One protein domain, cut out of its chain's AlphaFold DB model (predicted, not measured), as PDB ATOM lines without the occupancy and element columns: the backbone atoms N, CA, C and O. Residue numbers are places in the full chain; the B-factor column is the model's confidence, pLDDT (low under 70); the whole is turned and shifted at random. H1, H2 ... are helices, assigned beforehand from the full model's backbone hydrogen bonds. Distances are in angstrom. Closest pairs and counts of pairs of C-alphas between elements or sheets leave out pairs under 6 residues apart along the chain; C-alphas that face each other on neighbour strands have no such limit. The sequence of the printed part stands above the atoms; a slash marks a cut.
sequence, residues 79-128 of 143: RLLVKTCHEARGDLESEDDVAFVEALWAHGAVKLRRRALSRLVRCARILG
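This is residues 79 to 128 of the 143 residues of an uncharacterized protein of Hyphomicrobiales bacterium (UniProt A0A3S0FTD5). What shape is this? Three short helices, H3, H1 and H2, pack at steep angles with their centres in a triangle. What is printed? The printed part has 50 residues with three named helices, in chain order H1, H2, H3, and no named strand: all helix. It is compact and rounded, with a radius of gyration of the C-alphas of 9.4 A and spans of 24 by 19 by 18 A.

What does the longest helix touch? H3, residues 114 to 126, touches H1, residues 79 to 87, with residues 120 to 124 alone, at a steep tilt of 45 degrees, the same way; the closest C-alphas, of Cys 85 and Ala 124, are 5.9 A apart. And the remaining helix? H2, residues 95 to 106, touches H1 with residues 101 to 105 alone, at a steep tilt of 52 degrees, opposite ways; the closest C-alphas, of His 86 and Val 101, are 5.9 A apart. H2 and H3 are close but not clearly touching, their closest C-alphas, of Asp 97 and Cys 123, 7.1 A apart. In H1, H2 and H3 every O i to N i+4 pair is within hydrogen-bond range.

How long are they? H3 measures 18.3 A, H2 16.2 A and H1 12.5 A from first to last C-alpha. Where are the anchors? C-alpha 79 opens H1 at (138.312, 247.672, 113.361), and C-alpha 126 ends H3 at (132.436, 239.603, 128.043).

Is it continuous? The printed part has no cut, and both links are short. Is confidence low anywhere? No printed residue is under 70.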
ATOM      1  N   ARG A  79     139.500 247.244 114.108       94.81
ATOM      2  CA  ARG A  79     138.312 247.672 113.361       94.81
ATOM      3  C   ARG A  79     137.179 246.648 113.456       94.81
ATOM      4  O   ARG A  79     136.025 247.031 113.624       94.81
ATOM      5  N   LEU A  80     137.509 245.363 113.312       92.81
ATOM      6  CA  LEU A  80     136.516 244.294 113.388       92.81
ATOM      7  C   LEU A  80     135.974 244.161 114.812       92.81
ATOM      8  O   LEU A  80     134.764 244.118 114.981       92.81
ATOM      9  N   LEU A  81     136.845 244.185 115.823       93.94
ATOM     10  CA  LEU A  81     136.431 244.112 117.223       93.94
ATOM     11  C   LEU A  81     135.544 245.282 117.634       93.94
ATOM     12  O   LEU A  81     134.521 245.056 118.264       93.94
ATOM     13  N   VAL A  82     135.887 246.516 117.257       96.06
ATOM     14  CA  VAL A  82     135.042 247.686 117.544       96.06
ATOM     15  C   VAL A  82     133.659 247.504 116.929       96.06
ATOM     16  O   VAL A  82     132.665 247.731 117.611       96.06
ATOM     17  N   LYS A  83     133.584 247.045 115.673       96.19
ATOM     18  CA  LYS A  83     132.307 246.765 115.008       96.19
ATOM     19  C   LYS A  83     131.499 245.712 115.773       96.19
ATOM     20  O   LYS A  83     130.362 245.986 116.141       96.19
ATOM     21  N   THR A  84     132.077 244.540 116.027       94.25
ATOM     22  CA  THR A  84     131.353 243.430 116.660       94.25
ATOM     23  C   THR A  84     130.937 243.771 118.091       94.25
ATOM     24  O   THR A  84     129.800 243.518 118.477       94.25
ATOM     25  N   CYS A  85     131.813 244.418 118.868       95.12
ATOM     26  CA  CYS A  85     131.467 244.900 120.203       95.12
ATOM     27  C   CYS A  85     130.353 245.949 120.157       95.12
ATOM     28  O   CYS A  85     129.497 245.949 121.030       95.12
ATOM     29  N   HIS A  86     130.337 246.838 119.158       96.56
ATOM     30  CA  HIS A  86     129.273 247.830 119.017       96.56
ATOM     31  C   HIS A  86     127.924 247.183 118.683       96.56
ATOM     32  O   HIS A  86     126.902 247.586 119.238       96.56
ATOM     33  N   GLU A  87     127.907 246.169 117.817       95.19
ATOM     34  CA  GLU A  87     126.694 245.422 117.460       95.19
ATOM     35  C   GLU A  87     126.108 244.666 118.665       95.19
ATOM     36  O   GLU A  87     124.892 244.665 118.837       95.19
ATOM     37  N   ALA A  88     126.959 244.111 119.534       94.19
ATOM     38  CA  ALA A  88     126.559 243.362 120.731       94.19
ATOM     39  C   ALA A  88     126.547 244.192 122.034       94.19
ATOM     40  O   ALA A  88     126.325 243.653 123.113       94.19
ATOM     41  N   ARG A  89     126.765 245.514 121.974       94.81
ATOM     42  CA  ARG A  89     126.968 246.360 123.172       94.81
ATOM     43  C   ARG A  89     125.822 246.334 124.186       94.81
ATOM     44  O   ARG A  89     126.051 246.675 125.337       94.81
ATOM     45  N   GLY A  90     124.611 245.961 123.763       91.69
ATOM     46  CA  GLY A  90     123.448 245.838 124.645       91.69
ATOM     47  C   GLY A  90     123.606 244.774 125.736       91.69
ATOM     48  O   GLY A  90     122.914 244.857 126.743       91.69
ATOM     49  N   ASP A  91     124.540 243.836 125.559       92.94
ATOM     50  CA  ASP A  91     124.842 242.781 126.530       92.94
ATOM     51  C   ASP A  91     125.985 243.170 127.497       92.94
ATOM     52  O   ASP A  91     126.386 242.374 128.346       92.94
ATOM     53  N   LEU A  92     126.539 244.388 127.390       92.75
ATOM     54  CA  LEU A  92     127.491 244.916 128.373       92.75
ATOM     55  C   LEU A  92     126.744 245.476 129.588       92.75
ATOM     56  O   LEU A  92     125.924 246.380 129.463       92.75
ATOM     57  N   GLU A  93     127.101 245.009 130.784       91.06
ATOM     58  CA  GLU A  93     126.494 245.479 132.040       91.06
ATOM     59  C   GLU A  93     126.985 246.873 132.472       91.06
ATOM     60  O   GLU A  93     126.304 247.581 133.210       91.06
ATOM     61  N   SER A  94     128.185 247.272 132.043       94.12
ATOM     62  CA  SER A  94     128.799 248.545 132.432       94.12
ATOM     63  C   SER A  94     128.451 249.648 131.435       94.12
ATOM     64  O   SER A  94     128.907 249.617 130.291       94.12
ATOM     65  N   GLU A  95     127.721 250.669 131.894       93.88
ATOM     66  CA  GLU A  95     127.415 251.869 131.098       93.88
ATOM     67  C   GLU A  95     128.688 252.567 130.594       93.88
ATOM     68  O   GLU A  95     128.746 253.001 129.444       93.88
ATOM     69  N   ASP A  96     129.749 252.596 131.409       94.00
ATOM     70  CA  ASP A  96     131.046 253.146 131.008       94.00
ATOM     71  C   ASP A  96     131.658 252.373 129.832       94.00
ATOM     72  O   ASP A  96     132.311 252.968 128.969       94.00
ATOM     73  N   ASP A  97     131.507 251.046 129.802       94.94
ATOM     74  CA  ASP A  97     132.007 250.204 128.711       94.94
ATOM     75  C   ASP A  97     131.164 250.342 127.447       94.94
ATOM     76  O   ASP A  97     131.729 250.391 126.351       94.94
ATOM     77  N   VAL A  98     129.845 250.494 127.591       95.44
ATOM     78  CA  VAL A  98     128.957 250.844 126.476       95.44
ATOM     79  C   VAL A  98     129.386 252.179 125.868       95.44
ATOM     80  O   VAL A  98     129.685 252.232 124.674       95.44
ATOM     81  N   ALA A  99     129.517 253.229 126.684       96.06
ATOM     82  CA  ALA A  99     129.921 254.560 126.232       96.06
ATOM     83  C   ALA A  99     131.303 254.547 125.559       96.06
ATOM     84  O   ALA A  99     131.513 255.190 124.528       96.06
ATOM     85  N   PHE A 100     132.242 253.766 126.098       95.19
ATOM     86  CA  PHE A 100     133.555 253.567 125.495       95.19
ATOM     87  C   PHE A 100     133.462 252.942 124.096       95.19
ATOM     88  O   PHE A 100     134.045 253.472 123.148       95.19
ATOM     89  N   VAL A 101     132.720 251.841 123.936       95.50
ATOM     90  CA  VAL A 101     132.553 251.168 122.637       95.50
ATOM     91  C   VAL A 101     131.812 252.060 121.636       95.50
ATOM     92  O   VAL A 101     132.187 252.108 120.462       95.50
ATOM     93  N   GLU A 102     130.800 252.804 122.082       96.75
ATOM     94  CA  GLU A 102     130.075 253.762 121.242       96.75
ATOM     95  C   GLU A 102     130.969 254.899 120.753       96.75
ATOM     96  O   GLU A 102     130.957 255.205 119.559       96.75
ATOM     97  N   ALA A 103     131.807 255.468 121.624       94.88
ATOM     98  CA  ALA A 103     132.772 256.489 121.233       94.88
ATOM     99  C   ALA A 103     133.761 255.956 120.183       94.88
ATOM    100  O   ALA A 103     134.008 256.607 119.164       94.88
ATOM    101  N   LEU A 104     134.290 254.742 120.376       95.06
ATOM    102  CA  LEU A 104     135.194 254.115 119.406       95.06
ATOM    103  C   LEU A 104     134.542 253.915 118.034       95.06
ATOM    104  O   LEU A 104     135.184 254.156 117.007       95.06
ATOM    105  N   TRP A 105     133.280 253.483 118.014       95.69
ATOM    106  CA  TRP A 105     132.520 253.305 116.782       95.69
ATOM    107  C   TRP A 105     132.234 254.639 116.088       95.69
ATOM    108  O   TRP A 105     132.507 254.773 114.895       95.69
ATOM    109  N   ALA A 106     131.763 255.642 116.835       95.50
ATOM    110  CA  ALA A 106     131.458 256.972 116.313       95.50
ATOM    111  C   ALA A 106     132.688 257.647 115.679       95.50
ATOM    112  O   ALA A 106     132.576 258.300 114.643       95.50
ATOM    113  N   HIS A 107     133.873 257.443 116.260       92.44
ATOM    114  CA  HIS A 107     135.138 257.946 115.719       92.44
ATOM    115  C   HIS A 107     135.743 257.073 114.607       92.44
ATOM    116  O   HIS A 107     136.755 257.454 114.019       92.44
ATOM    117  N   GLY A 108     135.164 255.904 114.307       92.06
ATOM    118  CA  GLY A 108     135.687 254.985 113.296       92.06
ATOM    119  C   GLY A 108     137.078 254.445 113.639       92.06
ATOM    120  O   GLY A 108     137.933 254.334 112.758       92.06
ATOM    121  N   ALA A 109     137.335 254.143 114.915       92.00
ATOM    122  CA  ALA A 109     138.655 253.748 115.391       92.00
ATOM    123  C   ALA A 109     139.174 252.480 114.682       92.00
ATOM    124  O   ALA A 109     138.616 251.389 114.795       92.00
ATOM    125  N   VAL A 110     140.293 252.619 113.967       93.38
ATOM    126  CA  VAL A 110     141.002 251.503 113.306       93.38
ATOM    127  C   VAL A 110     142.284 251.100 114.028       93.38
ATOM    128  O   VAL A 110     142.859 250.055 113.730       93.38
ATOM    129  N   LYS A 111     142.739 251.937 114.963       93.38
ATOM    130  CA  LYS A 111     143.934 251.735 115.778       93.38
ATOM    131  C   LYS A 111     143.653 252.169 117.206       93.38
ATOM    132  O   LYS A 111     142.975 253.171 117.412       93.38
ATOM    133  N   LEU A 112     144.205 251.441 118.169       91.75
ATOM    134  CA  LEU A 112     144.112 251.746 119.595       91.75
ATOM    135  C   LEU A 112     145.463 251.604 120.279       91.75
ATOM    136  O   LEU A 112     146.306 250.812 119.868       91.75
ATOM    137  N   ARG A 113     145.647 252.363 121.353       91.69
ATOM    138  CA  ARG A 113     146.779 252.197 122.262       91.69
ATOM    139  C   ARG A 113     146.526 251.072 123.245       91.69
ATOM    140  O   ARG A 113     145.380 250.676 123.445       91.69
ATOM    141  N   ARG A 114     147.582 250.582 123.896       89.56
ATOM    142  CA  ARG A 114     147.532 249.359 124.711       89.56
ATOM    143  C   ARG A 114     146.416 249.353 125.760       89.56
ATOM    144  O   ARG A 114     145.748 248.340 125.900       89.56
ATOM    145  N   ARG A 115     146.176 250.462 126.470       89.62
ATOM    146  CA  ARG A 115     145.121 250.538 127.506       89.62
ATOM    147  C   ARG A 115     143.719 250.426 126.920       89.62
ATOM    148  O   ARG A 115     142.959 249.550 127.327       89.62
ATOM    149  N   ALA A 116     143.413 251.263 125.930       91.50
ATOM    150  CA  ALA A 116     142.135 251.228 125.229       91.50
ATOM    151  C   ALA A 116     141.923 249.877 124.526       91.50
ATOM    152  O   ALA A 116     140.832 249.319 124.567       91.50
ATOM    153  N   LEU A 117     142.982 249.305 123.949       92.81
ATOM    154  CA  LEU A 117     142.946 247.983 123.336       92.81
ATOM    155  C   LEU A 117     142.643 246.887 124.364       92.81
ATOM    156  O   LEU A 117     141.759 246.075 124.125       92.81
ATOM    157  N   SER A 118     143.320 246.878 125.514       91.38
ATOM    158  CA  SER A 118     143.037 245.928 126.598       91.38
ATOM    159  C   SER A 118     141.599 246.056 127.099       91.38
ATOM    160  O   SER A 118     140.944 245.045 127.351       91.38
ATOM    161  N   ARG A 119     141.082 247.287 127.202       93.62
ATOM    162  CA  ARG A 119     139.681 247.538 127.557       93.62
ATOM    163  C   ARG A 119     138.726 246.982 126.499       93.62
ATOM    164  O   ARG A 119     137.776 246.296 126.862       93.62
ATOM    165  N   LEU A 120     139.004 247.209 125.214       94.62
ATOM    166  CA  LEU A 120     138.213 246.659 124.110       94.62
ATOM    167  C   LEU A 120     138.235 245.125 124.106       94.62
ATOM    168  O   LEU A 120     137.187 244.509 123.945       94.62
ATOM    169  N   VAL A 121     139.398 244.504 124.325       93.69
ATOM    170  CA  VAL A 121     139.533 243.041 124.416       93.69
ATOM    171  C   VAL A 121     138.738 242.491 125.598       93.69
ATOM    172  O   VAL A 121     138.075 241.468 125.454       93.69
ATOM    173  N   ARG A 122     138.739 243.172 126.752       93.81
ATOM    174  CA  ARG A 122     137.880 242.796 127.886       93.81
ATOM    175  C   ARG A 122     136.400 242.829 127.495       93.81
ATOM    176  O   ARG A 122     135.708 241.854 127.756       93.81
ATOM    177  N   CYS A 123     135.941 243.896 126.838       94.25
ATOM    178  CA  CYS A 123     134.557 243.991 126.356       94.25
ATOM    179  C   CYS A 123     134.235 242.853 125.375       94.25
ATOM    180  O   CYS A 123     133.228 242.173 125.524       94.25
ATOM    181  N   ALA A 124     135.132 242.586 124.424       92.81
ATOM    182  CA  ALA A 124     134.975 241.513 123.449       92.81
ATOM    183  C   ALA A 124     134.885 240.122 124.100       92.81
ATOM    184  O   ALA A 124     134.139 239.275 123.622       92.81
ATOM    185  N   ARG A 125     135.616 239.883 125.195       92.00
ATOM    186  CA  ARG A 125     135.532 238.630 125.964       92.00
ATOM    187  C   ARG A 125     134.215 238.500 126.725       92.00
ATOM    188  O   ARG A 125     133.630 237.427 126.706       92.00
ATOM    189  N   ILE A 126     133.743 239.578 127.357       92.25
ATOM    190  CA  ILE A 126     132.436 239.603 128.043       92.25
ATOM    191  C   ILE A 126     131.314 239.274 127.051       92.25
ATOM    192  O   ILE A 126     130.445 238.464 127.346       92.25
ATOM    193  N   LEU A 127     131.394 239.839 125.846       91.12
ATOM    194  CA  LEU A 127     130.435 239.625 124.762       91.12
ATOM    195  C   LEU A 127     130.605 238.282 124.027       91.12
ATOM    196  O   LEU A 127     129.898 238.026 123.056       91.12
ATOM    197  N   GLY A 128     131.574 237.444 124.415       88.81
ATOM    198  CA  GLY A 128     131.854 236.167 123.745       88.81
ATOM    199  C   GLY A 128     132.388 236.291 122.310       88.81
ATOM    200  O   GLY A 128     132.424 235.305 121.584       88.81
TER     201      GLY A 128